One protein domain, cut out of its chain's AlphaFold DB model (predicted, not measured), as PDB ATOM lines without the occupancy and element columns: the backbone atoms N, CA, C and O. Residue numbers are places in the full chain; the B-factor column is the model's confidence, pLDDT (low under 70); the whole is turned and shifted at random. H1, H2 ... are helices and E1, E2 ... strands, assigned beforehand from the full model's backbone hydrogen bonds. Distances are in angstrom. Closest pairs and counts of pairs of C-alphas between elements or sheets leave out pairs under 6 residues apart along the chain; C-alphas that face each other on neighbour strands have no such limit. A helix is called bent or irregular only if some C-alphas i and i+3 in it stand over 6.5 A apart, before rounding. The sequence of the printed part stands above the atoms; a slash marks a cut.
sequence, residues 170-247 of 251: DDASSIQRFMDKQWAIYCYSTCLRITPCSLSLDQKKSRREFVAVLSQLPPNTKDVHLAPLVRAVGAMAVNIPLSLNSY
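This is residues 170 to 247 of the 251 residues of an uncharacterized protein of Rhizophagus irregularis (UniProt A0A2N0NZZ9). A small hairpin of two strands, E1 and E2, lies near the middle of a loosely built domain, with three short helices spread round it that touch no other helix. H3 begins beside the hairpin, H1 and H2 lie toward one end of the long axis, and the loop of residues 210 to 222 swings wide from H2 to H3. The printed part has 78 residues, under half of them in named elements, in the order H1, E1, E2, H2, H3; the class is mixed, helices and strands, and the sheet E1 - E2 is antiparallel. It is only just loose, close to compact, with a radius of gyration of the C-alphas of 14.0 A, and spans 40 by 27 by 25 A.

E1 is residues 184 to 187 and E2 residues 190 to 193. H3, residues 223 to 232, is 14.4 A long and ends with C-alpha 232 at (3.930, -33.093, -11.051). H1, residues 173 to 180, is 11.9 A long and begins with C-alpha 173 at (-13.174, -18.985, -27.851). H2, residues 201 to 209, is 12.2 A long. H1 and H3 are irregular: C-alphas 174 and 177 are 7.2 A apart, and C-alphas 225 and 228 are 7.1 A apart.

E1 and E2 form a hairpin, antiparallel at 151 degrees, with N 192 and O 185 at 2.8 A and N 187 and O 190 at 2.9 A, within hydrogen-bond range. The closest C-alphas of E2 and H3 are those of Cys 191 and Asp 223, 5.8 A apart. The closest of H1 and E1 are those of Phe 178 and Ala 184, 8.0 A. H1 and H2 are only just apart, closest 8.4 A; H2 and H3 are apart. O i to N i+4 pairs are within range in 0 of 4 in H1, where 3 of 5 O i to N i+3 pairs are, in 4 of 5 in H2 and in 4 of 6 in H3.

The outline is only just elongated; the two farthest C-alphas, of Asp 170 and Gln 216, are 42.6 A apart. The printed part has no cut. The link from H2 to H3 is long. Mean pLDDT of the printed part is 78.7, with residues 241 to 247 under 70.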
ATOM      1  N   ASP A 170     -21.983 -21.054 -27.544       85.94
ATOM      2  CA  ASP A 170     -22.311 -19.904 -28.377       85.94
ATOM      3  C   ASP A 170     -21.122 -19.453 -29.244       85.94
ATOM      4  O   ASP A 170     -21.279 -19.238 -30.446       85.94
ATOM      5  N   ASP A 171     -19.926 -19.379 -28.651       85.12
ATOM      6  CA  ASP A 171     -18.698 -18.890 -29.284       85.12
ATOM      7  C   ASP A 171     -17.559 -19.935 -29.341       85.12
ATOM      8  O   ASP A 171     -17.463 -20.881 -28.551       85.12
ATOM      9  N   ALA A 172     -16.647 -19.744 -30.298       83.50
ATOM     10  CA  ALA A 172     -15.482 -20.587 -30.532       83.50
ATOM     11  C   ALA A 172     -14.340 -20.382 -29.513       83.50
ATOM     12  O   ALA A 172     -13.578 -21.323 -29.265       83.50
ATOM     13  N   SER A 173     -14.202 -19.208 -28.884       85.88
ATOM     14  CA  SER A 173     -13.174 -18.985 -27.851       85.88
ATOM     15  C   SER A 173     -13.474 -19.773 -26.567       85.88
ATOM     16  O   SER A 173     -12.557 -20.333 -25.956       85.88
ATOM     17  N   SER A 174     -14.758 -19.958 -26.233       86.56
ATOM     18  CA  SER A 174     -15.247 -20.740 -25.084       86.56
ATOM     19  C   SER A 174     -14.710 -22.181 -25.035       86.56
ATOM     20  O   SER A 174     -14.544 -22.757 -23.950       86.56
ATOM     21  N   ILE A 175     -14.371 -22.762 -26.195       86.94
ATOM     22  CA  ILE A 175     -13.792 -24.109 -26.318       86.94
ATOM     23  C   ILE A 175     -12.262 -24.119 -26.532       86.94
ATOM     24  O   ILE A 175     -11.643 -25.178 -26.411       86.94
ATOM     25  N   GLN A 176     -11.616 -22.968 -26.768       86.06
ATOM     26  CA  GLN A 176     -10.183 -22.867 -27.090       86.06
ATOM     27  C   GLN A 176      -9.275 -23.434 -25.984       86.06
ATOM     28  O   GLN A 176      -8.337 -24.178 -26.269       86.06
ATOM     29  N   ARG A 177      -9.594 -23.192 -24.703       84.75
ATOM     30  CA  ARG A 177      -8.868 -23.796 -23.560       84.75
ATOM     31  C   ARG A 177      -8.795 -25.329 -23.633       84.75
ATOM     32  O   ARG A 177      -7.815 -25.924 -23.182       84.75
ATOM     33  N   PHE A 178      -9.811 -25.954 -24.233       86.88
ATOM     34  CA  PHE A 178      -9.916 -27.401 -24.385       86.88
ATOM     35  C   PHE A 178      -9.243 -27.945 -25.651       86.88
ATOM     36  O   PHE A 178      -9.240 -29.165 -25.844       86.88
ATOM     37  N   MET A 179      -8.657 -27.086 -26.494       83.38
ATOM     38  CA  MET A 179      -7.825 -27.475 -27.637       83.38
ATOM     39  C   MET A 179      -6.392 -27.776 -27.184       83.38
ATOM     40  O   MET A 179      -5.937 -28.919 -27.296       83.38
ATOM     41  N   ASP A 180      -5.728 -26.793 -26.576       79.19
ATOM     42  CA  ASP A 180      -4.259 -26.797 -26.491       79.19
ATOM     43  C   ASP A 180      -3.708 -26.952 -25.068       79.19
ATOM     44  O   ASP A 180      -2.531 -27.256 -24.903       79.19
ATOM     45  N   LYS A 181      -4.530 -26.729 -24.029       77.56
ATOM     46  CA  LYS A 181      -4.048 -26.619 -22.634       77.56
ATOM     47  C   LYS A 181      -4.685 -27.595 -21.648       77.56
ATOM     48  O   LYS A 181      -4.028 -27.984 -20.688       77.56
ATOM     49  N   GLN A 182      -5.931 -28.014 -21.863       83.50
ATOM     50  CA  GLN A 182      -6.646 -28.880 -20.921       83.50
ATOM     51  C   GLN A 182      -7.507 -29.917 -21.647       83.50
ATOM     52  O   GLN A 182      -8.394 -29.556 -22.413       83.50
ATOM     53  N   TRP A 183      -7.292 -31.213 -21.399       85.62
ATOM     54  CA  TRP A 183      -8.071 -32.282 -22.052       85.62
ATOM     55  C   TRP A 183      -9.012 -33.029 -21.098       85.62
ATOM     56  O   TRP A 183      -9.754 -33.910 -21.534       85.62
ATOM     57  N   ALA A 184      -9.027 -32.672 -19.813       85.12
ATOM     58  CA  ALA A 184     -10.009 -33.160 -18.853       85.12
ATOM     59  C   ALA A 184     -10.280 -32.156 -17.720       85.12
ATOM     60  O   ALA A 184      -9.452 -31.292 -17.420       85.12
ATOM     61  N   ILE A 185     -11.437 -32.299 -17.075       85.31
ATOM     62  CA  ILE A 185     -11.820 -31.582 -15.850       85.31
ATOM     63  C   ILE A 185     -12.120 -32.590 -14.740       85.31
ATOM     64  O   ILE A 185     -12.677 -33.654 -15.004       85.31
ATOM     65  N   TYR A 186     -11.799 -32.258 -13.492       82.12
ATOM     66  CA  TYR A 186     -12.274 -33.036 -12.349       82.12
ATOM     67  C   TYR A 186     -13.677 -32.569 -11.960       82.12
ATOM     68  O   TYR A 186     -13.888 -31.388 -11.695       82.12
ATOM     69  N   CYS A 187     -14.627 -33.501 -11.924       76.25
ATOM     70  CA  CYS A 187     -15.976 -33.292 -11.412       76.25
ATOM     71  C   CYS A 187     -16.171 -34.235 -10.220       76.25
ATOM     72  O   CYS A 187     -16.170 -35.460 -10.377       76.25
ATOM     73  N   TYR A 188     -16.259 -33.666  -9.016       80.25
ATOM     74  CA  TYR A 188     -16.144 -34.405  -7.755       80.25
ATOM     75  C   TYR A 188     -14.892 -35.312  -7.753       80.25
ATOM     76  O   TYR A 188     -13.778 -34.822  -7.921       80.25
ATOM     77  N   SER A 189     -15.045 -36.631  -7.583       72.75
ATOM     78  CA  SER A 189     -13.933 -37.597  -7.572       72.75
ATOM     79  C   SER A 189     -13.533 -38.156  -8.946       72.75
ATOM     80  O   SER A 189     -12.676 -39.038  -8.997       72.75
ATOM     81  N   THR A 190     -14.168 -37.708 -10.033       72.94
ATOM     82  CA  THR A 190     -14.096 -38.339 -11.364       72.94
ATOM     83  C   THR A 190     -13.453 -37.399 -12.380       72.94
ATOM     84  O   THR A 190     -13.790 -36.215 -12.429       72.94
ATOM     85  N   CYS A 191     -12.553 -37.911 -13.220       78.94
ATOM     86  CA  CYS A 191     -11.958 -37.129 -14.300       78.94
ATOM     87  C   CYS A 191     -12.793 -37.246 -15.584       78.94
ATOM     88  O   CYS A 191     -12.886 -38.306 -16.203       78.94
ATOM     89  N   LEU A 192     -13.417 -36.144 -16.003       80.31
ATOM     90  CA  LEU A 192     -14.199 -36.065 -17.232       80.31
ATOM     91  C   LEU A 192     -13.295 -35.625 -18.388       80.31
ATOM     92  O   LEU A 192     -12.929 -34.452 -18.497       80.31
ATOM     93  N   ARG A 193     -12.948 -36.564 -19.273       80.56
ATOM     94  CA  ARG A 193     -12.209 -36.279 -20.511       80.56
ATOM     95  C   ARG A 193     -13.061 -35.452 -21.478       80.56
ATOM     96  O   ARG A 193     -14.119 -35.896 -21.919       80.56
ATOM     97  N   ILE A 194     -12.537 -34.303 -21.894       83.25
ATOM     98  CA  ILE A 194     -13.144 -33.415 -22.888       83.25
ATOM     99  C   ILE A 194     -12.447 -33.633 -24.235       83.25
ATOM    100  O   ILE A 194     -11.222 -33.691 -24.347       83.25
ATOM    101  N   THR A 195     -13.225 -33.798 -25.300       83.88
ATOM    102  CA  THR A 195     -12.707 -33.933 -26.669       83.88
ATOM    103  C   THR A 195     -13.604 -33.117 -27.600       83.88
ATOM    104  O   THR A 195     -14.663 -33.609 -27.991       83.88
ATOM    105  N   PRO A 196     -13.226 -31.861 -27.914       83.94
ATOM    106  CA  PRO A 196     -13.988 -30.999 -28.814       83.94
ATOM    107  C   PRO A 196     -14.256 -31.659 -30.172       83.94
ATOM    108  O   PRO A 196     -13.370 -32.279 -30.764       83.94
ATOM    109  N   CYS A 197     -15.480 -31.521 -30.686       76.25
ATOM    110  CA  CYS A 197     -15.863 -32.148 -31.956       76.25
ATOM    111  C   CYS A 197     -15.117 -31.558 -33.166       76.25
ATOM    112  O   CYS A 197     -14.864 -32.287 -34.125       76.25
ATOM    113  N   SER A 198     -14.733 -30.280 -33.088       79.12
ATOM    114  CA  SER A 198     -14.037 -29.504 -34.122       79.12
ATOM    115  C   SER A 198     -12.531 -29.776 -34.247       79.12
ATOM    116  O   SER A 198     -11.903 -29.210 -35.135       79.12
ATOM    117  N   LEU A 199     -11.941 -30.646 -33.416       79.44
ATOM    118  CA  LEU A 199     -10.537 -31.047 -33.579       79.44
ATOM    119  C   LEU A 199     -10.294 -31.704 -34.951       79.44
ATOM    120  O   LEU A 199     -11.052 -32.596 -35.363       79.44
ATOM    121  N   SER A 200      -9.185 -31.340 -35.593       79.12
ATOM    122  CA  SER A 200      -8.686 -32.003 -36.800       79.12
ATOM    123  C   SER A 200      -8.228 -33.441 -36.521       79.12
ATOM    124  O   SER A 200      -8.133 -33.890 -35.373       79.12
ATOM    125  N   LEU A 201      -7.945 -34.186 -37.589       72.00
ATOM    126  CA  LEU A 201      -7.484 -35.573 -37.514       72.00
ATOM    127  C   LEU A 201      -6.120 -35.661 -36.826       72.00
ATOM    128  O   LEU A 201      -5.976 -36.411 -35.859       72.00
ATOM    129  N   ASP A 202      -5.176 -34.806 -37.218       76.44
ATOM    130  CA  ASP A 202      -3.845 -34.721 -36.612       76.44
ATOM    131  C   ASP A 202      -3.894 -34.262 -35.153       76.44
ATOM    132  O   ASP A 202      -3.229 -34.849 -34.305       76.44
ATOM    133  N   GLN A 203      -4.761 -33.305 -34.802       79.62
ATOM    134  CA  GLN A 203      -4.969 -32.924 -33.399       79.62
ATOM    135  C   GLN A 203      -5.550 -34.085 -32.573       79.62
ATOM    136  O   GLN A 203      -5.137 -34.318 -31.434       79.62
ATOM    137  N   LYS A 204      -6.490 -34.862 -33.133       77.19
ATOM    138  CA  LYS A 204      -7.021 -36.078 -32.488       77.19
ATOM    139  C   LYS A 204      -5.945 -37.169 -32.369       77.19
ATOM    140  O   LYS A 204      -5.964 -37.902 -31.380       77.19
ATOM    141  N   LYS A 205      -5.047 -37.295 -33.353       75.19
ATOM    142  CA  LYS A 205      -3.949 -38.279 -33.434       75.19
ATOM    143  C   LYS A 205      -2.814 -37.957 -32.460       75.19
ATOM    144  O   LYS A 205      -2.482 -38.810 -31.646       75.19
ATOM    145  N   SER A 206      -2.339 -36.713 -32.435       80.69
ATOM    146  CA  SER A 206      -1.361 -36.189 -31.470       80.69
ATOM    147  C   SER A 206      -1.798 -36.431 -30.013       80.69
ATOM    148  O   SER A 206      -1.032 -36.932 -29.192       80.69
ATOM    149  N   ARG A 207      -3.095 -36.243 -29.714       79.06
ATOM    150  CA  ARG A 207      -3.729 -36.600 -28.421       79.06
ATOM    151  C   ARG A 207      -3.708 -38.095 -28.052       79.06
ATOM    152  O   ARG A 207      -4.105 -38.438 -26.938       79.06
ATOM    153  N   ARG A 208      -3.335 -38.990 -28.971       73.50
ATOM    154  CA  ARG A 208      -3.135 -40.439 -28.742       73.50
ATOM    155  C   ARG A 208      -1.664 -40.853 -28.811       73.50
ATOM    156  O   ARG A 208      -1.306 -41.880 -28.246       73.50
ATOM    157  N   GLU A 209      -0.847 -40.074 -29.506       78.00
ATOM    158  CA  GLU A 209       0.578 -40.307 -29.732       78.00
ATOM    159  C   GLU A 209       1.380 -40.172 -28.430       78.00
ATOM    160  O   GLU A 209       2.087 -41.096 -28.033       78.00
ATOM    161  N   PHE A 210       1.169 -39.080 -27.690       80.62
ATOM    162  CA  PHE A 210       1.867 -38.790 -26.431       80.62
ATOM    163  C   PHE A 210       1.162 -39.388 -25.196       80.62
ATOM    164  O   PHE A 210       0.943 -38.707 -24.195       80.62
ATOM    165  N   VAL A 211       0.768 -40.667 -25.265       80.19
ATOM    166  CA  VAL A 211       0.056 -41.372 -24.180       80.19
ATOM    167  C   VAL A 211       0.950 -42.413 -23.502       80.19
ATOM    168  O   VAL A 211       1.305 -43.432 -24.094       80.19
ATOM    169  N   ALA A 212       1.243 -42.191 -22.219       80.25
ATOM    170  CA  ALA A 212       1.852 -43.183 -21.335       80.25
ATOM    171  C   ALA A 212       0.786 -44.091 -20.689       80.25
ATOM    172  O   ALA A 212      -0.324 -43.647 -20.387       80.25
ATOM    173  N   VAL A 213       1.135 -45.356 -20.434       82.00
ATOM    174  CA  VAL A 213       0.270 -46.332 -19.748       82.00
ATOM    175  C   VAL A 213       0.805 -46.582 -18.340       82.00
ATOM    176  O   VAL A 213       1.931 -47.045 -18.178       82.00
ATOM    177  N   LEU A 214      -0.012 -46.297 -17.322       78.94
ATOM    178  CA  LEU A 214       0.291 -46.623 -15.927       78.94
ATOM    179  C   LEU A 214      -0.231 -48.028 -15.601       78.94
ATOM    180  O   LEU A 214      -1.437 -48.239 -15.466       78.94
ATOM    181  N   SER A 215       0.687 -48.983 -15.482       77.94
ATOM    182  CA  SER A 215       0.403 -50.372 -15.100       77.94
ATOM    183  C   SER A 215       0.477 -50.571 -13.581       77.94
ATOM    184  O   SER A 215       1.072 -49.764 -12.875       77.94
ATOM    185  N   GLN A 216      -0.088 -51.679 -13.083       79.69
ATOM    186  CA  GLN A 216       0.001 -52.108 -11.672       79.69
ATOM    187  C   GLN A 216      -0.554 -51.095 -10.641       79.69
ATOM    188  O   GLN A 216      -0.125 -51.072  -9.488       79.69
ATOM    189  N   LEU A 217      -1.539 -50.275 -11.029       79.81
ATOM    190  CA  LEU A 217      -2.253 -49.405 -10.089       79.81
ATOM    191  C   LEU A 217      -2.972 -50.236  -9.000       79.81
ATOM    192  O   LEU A 217      -3.594 -51.249  -9.335       79.81
ATOM    193  N   PRO A 218      -2.959 -49.809  -7.720       79.81
ATOM    194  CA  PRO A 218      -3.685 -50.498  -6.654       79.81
ATOM    195  C   PRO A 218      -5.198 -50.621  -6.921       79.81
ATOM    196  O   PRO A 218      -5.792 -49.707  -7.515       79.81
ATOM    197  N   PRO A 219      -5.864 -51.687  -6.434       75.94
ATOM    198  CA  PRO A 219      -7.315 -51.825  -6.527       75.94
ATOM    199  C   PRO A 219      -8.056 -50.605  -5.965       75.94
ATOM    200  O   PRO A 219      -7.689 -50.066  -4.923       75.94
ATOM    201  N   ASN A 220      -9.131 -50.186  -6.638       73.94
ATOM    202  CA  ASN A 220      -9.932 -48.998  -6.299       73.94
ATOM    203  C   ASN A 220      -9.189 -47.644  -6.387       73.94
ATOM    204  O   ASN A 220      -9.658 -46.647  -5.828       73.94
ATOM    205  N   THR A 221      -8.066 -47.560  -7.114       80.44
ATOM    206  CA  THR A 221      -7.473 -46.259  -7.472       80.44
ATOM    207  C   THR A 221      -8.464 -45.440  -8.311       80.44
ATOM    208  O   THR A 221      -9.000 -45.938  -9.296       80.44
ATOM    209  N   LYS A 222      -8.695 -44.180  -7.926       81.81
ATOM    210  CA  LYS A 222      -9.539 -43.209  -8.647       81.81
ATOM    211  C   LYS A 222      -8.680 -42.131  -9.301       81.81
ATOM    212  O   LYS A 222      -7.593 -41.837  -8.805       81.81
ATOM    213  N   ASP A 223      -9.190 -41.470 -10.342       80.94
ATOM    214  CA  ASP A 223      -8.454 -40.410 -11.054       80.94
ATOM    215  C   ASP A 223      -7.954 -39.296 -10.122       80.94
ATOM    216  O   ASP A 223      -6.901 -38.701 -10.352       80.94
ATOM    217  N   VAL A 224      -8.719 -38.993  -9.066       83.88
ATOM    218  CA  VAL A 224      -8.378 -37.967  -8.070       83.88
ATOM    219  C   VAL A 224      -7.153 -38.348  -7.226       83.88
ATOM    220  O   VAL A 224      -6.398 -37.465  -6.832       83.88
ATOM    221  N   HIS A 225      -6.872 -39.646  -7.036       86.75
ATOM    222  CA  HIS A 225      -5.638 -40.110  -6.383       86.75
ATOM    223  C   HIS A 225      -4.404 -39.849  -7.265       86.75
ATOM    224  O   HIS A 225      -3.307 -39.650  -6.752       86.75
ATOM    225  N   LEU A 226      -4.585 -39.814  -8.592       88.25
ATOM    226  CA  LEU A 226      -3.523 -39.526  -9.560       88.25
ATOM    227  C   LEU A 226      -3.360 -38.021  -9.843       88.25
ATOM    228  O   LEU A 226      -2.360 -37.623 -10.434       88.25
ATOM    229  N   ALA A 227      -4.279 -37.164  -9.386       86.38
ATOM    230  CA  ALA A 227      -4.219 -35.718  -9.611       86.38
ATOM    231  C   ALA A 227      -2.901 -35.037  -9.154       86.38
ATOM    232  O   ALA A 227      -2.455 -34.118  -9.846       86.38
ATOM    233  N   PRO A 228      -2.235 -35.447  -8.049       89.06
ATOM    234  CA  PRO A 228      -0.912 -34.926  -7.695       89.06
ATOM    235  C   PRO A 228       0.172 -35.319  -8.706       89.06
ATOM    236  O   PRO A 228       0.954 -34.464  -9.110       89.06
ATOM    237  N   LEU A 229       0.176 -36.579  -9.164       89.38
ATOM    238  CA  LEU A 229       1.112 -37.084 -10.175       89.38
ATOM    239  C   LEU A 229       0.925 -36.351 -11.508       89.38
ATOM    240  O   LEU A 229       1.896 -35.874 -12.082       89.38
ATOM    241  N   VAL A 230      -0.326 -36.197 -11.956       88.06
ATOM    242  CA  VAL A 230      -0.699 -35.463 -13.178       88.06
ATOM    243  C   VAL A 230      -0.129 -34.045 -13.171       88.06
ATOM    244  O   VAL A 230       0.483 -33.635 -14.154       88.06
ATOM    245  N   ARG A 231      -0.257 -33.318 -12.049       87.62
ATOM    246  CA  ARG A 231       0.343 -31.982 -11.893       87.62
ATOM    247  C   ARG A 231       1.872 -32.024 -11.882       87.62
ATOM    248  O   ARG A 231       2.487 -31.188 -12.533       87.62
ATOM    249  N   ALA A 232       2.476 -32.982 -11.179       90.00
ATOM    250  CA  ALA A 232       3.930 -33.093 -11.051       90.00
ATOM    251  C   ALA A 232       4.645 -33.402 -12.382       90.00
ATOM    252  O   ALA A 232       5.761 -32.938 -12.585       90.00
ATOM    253  N   VAL A 233       4.005 -34.150 -13.291       88.75
ATOM    254  CA  VAL A 233       4.567 -34.497 -14.615       88.75
ATOM    255  C   VAL A 233       4.023 -33.634 -15.765       88.75
ATOM    256  O   VAL A 233       4.329 -33.902 -16.924       88.75
ATOM    257  N   GLY A 234       3.192 -32.625 -15.476       86.81
ATOM    258  CA  GLY A 234       2.595 -31.749 -16.493       86.81
ATOM    259  C   GLY A 234       1.588 -32.430 -17.435       86.81
ATOM    260  O   GLY A 234       1.359 -31.941 -18.539       86.81
ATOM    261  N   ALA A 235       0.989 -33.559 -17.039       87.25
ATOM    262  CA  ALA A 235       0.062 -34.298 -17.898       87.25
ATOM    263  C   ALA A 235      -1.281 -33.562 -18.076       87.25
ATOM    264  O   ALA A 235      -1.873 -33.053 -17.126       87.25
ATOM    265  N   MET A 236      -1.807 -33.561 -19.304       84.56
ATOM    266  CA  MET A 236      -3.007 -32.790 -19.679       84.56
ATOM    267  C   MET A 236      -4.343 -33.464 -19.315       84.56
ATOM    268  O   MET A 236      -5.398 -32.824 -19.369       84.56
ATOM    269  N   ALA A 237      -4.306 -34.762 -18.998       83.69
ATOM    270  CA  ALA A 237      -5.425 -35.573 -18.529       83.69
ATOM    271  C   ALA A 237      -4.919 -36.897 -17.925       83.69
ATOM    272  O   ALA A 237      -3.849 -37.386 -18.283       83.69
ATOM    273  N   VAL A 238      -5.743 -37.519 -17.082       84.06
ATOM    274  CA  VAL A 238      -5.661 -38.943 -16.717       84.06
ATOM    275  C   VAL A 238      -7.054 -39.556 -16.839       84.06
ATOM    276  O   VAL A 238      -8.047 -38.838 -16.745       84.06
ATOM    277  N   ASN A 239      -7.141 -40.857 -17.106       76.06
ATOM    278  CA  ASN A 239      -8.408 -41.573 -17.232       76.06
ATOM    279  C   ASN A 239      -8.200 -43.025 -16.790       76.06
ATOM    280  O   ASN A 239      -7.671 -43.829 -17.561       76.06
ATOM    281  N   ILE A 240      -8.658 -43.377 -15.596       72.50
ATOM    282  CA  ILE A 240      -8.778 -44.769 -15.163       72.50
ATOM    283  C   ILE A 240     -10.084 -45.336 -15.745       72.50
ATOM    284  O   ILE A 240     -11.152 -44.772 -15.502       72.50
ATOM    285  N   PRO A 241     -10.056 -46.431 -16.530       62.00
ATOM    286  CA  PRO A 241     -11.279 -47.108 -16.942       62.00
ATOM    287  C   PRO A 241     -12.042 -47.621 -15.715       62.00
ATOM    288  O   PRO A 241     -11.476 -48.324 -14.880       62.00
ATOM    289  N   LEU A 242     -13.330 -47.292 -15.615       56.38
ATOM    290  CA  LEU A 242     -14.196 -47.824 -14.565       56.38
ATOM    291  C   LEU A 242     -14.372 -49.338 -14.764       56.38
ATOM    292  O   LEU A 242     -15.005 -49.760 -15.731       56.38
ATOM    293  N   SER A 243     -13.852 -50.148 -13.840       48.94
ATOM    294  CA  SER A 243     -14.279 -51.542 -13.688       48.94
ATOM    295  C   SER A 243     -15.488 -51.595 -12.754       48.94
ATOM    296  O   SER A 243     -15.505 -50.962 -11.693       48.94
ATOM    297  N   LEU A 244     -16.523 -52.349 -13.129       44.28
ATOM    298  CA  LEU A 244     -17.774 -52.421 -12.363       44.28
ATOM    299  C   LEU A 244     -17.570 -53.178 -11.038       44.28
ATOM    300  O   LEU A 244     -18.281 -52.929 -10.072       44.28
ATOM    301  N   ASN A 245     -16.486 -53.957 -10.939       44.41
ATOM    302  CA  ASN A 245     -15.943 -54.528  -9.700       44.41
ATOM    303  C   ASN A 245     -15.636 -53.475  -8.602       44.41
ATOM    304  O   ASN A 245     -15.515 -53.835  -7.432       44.41
ATOM    305  N   SER A 246     -15.528 -52.183  -8.949       41.84
ATOM    306  CA  SER A 246     -15.383 -51.066  -7.993       41.84
ATOM    307  C   SER A 246     -16.705 -50.378  -7.605       41.84
ATOM    308  O   SER A 246     -16.737 -49.585  -6.660       41.84
ATOM    309  N   TYR A 247     -17.809 -50.675  -8.298       40.31
ATOM    310  CA  TYR A 247     -19.112 -50.055  -8.063       40.31
ATOM    311  C   TYR A 247     -19.981 -50.917  -7.142       40.31
ATOM    312  O   TYR A 247     -20.630 -51.870  -7.569       40.31
TER     313      TYR A 247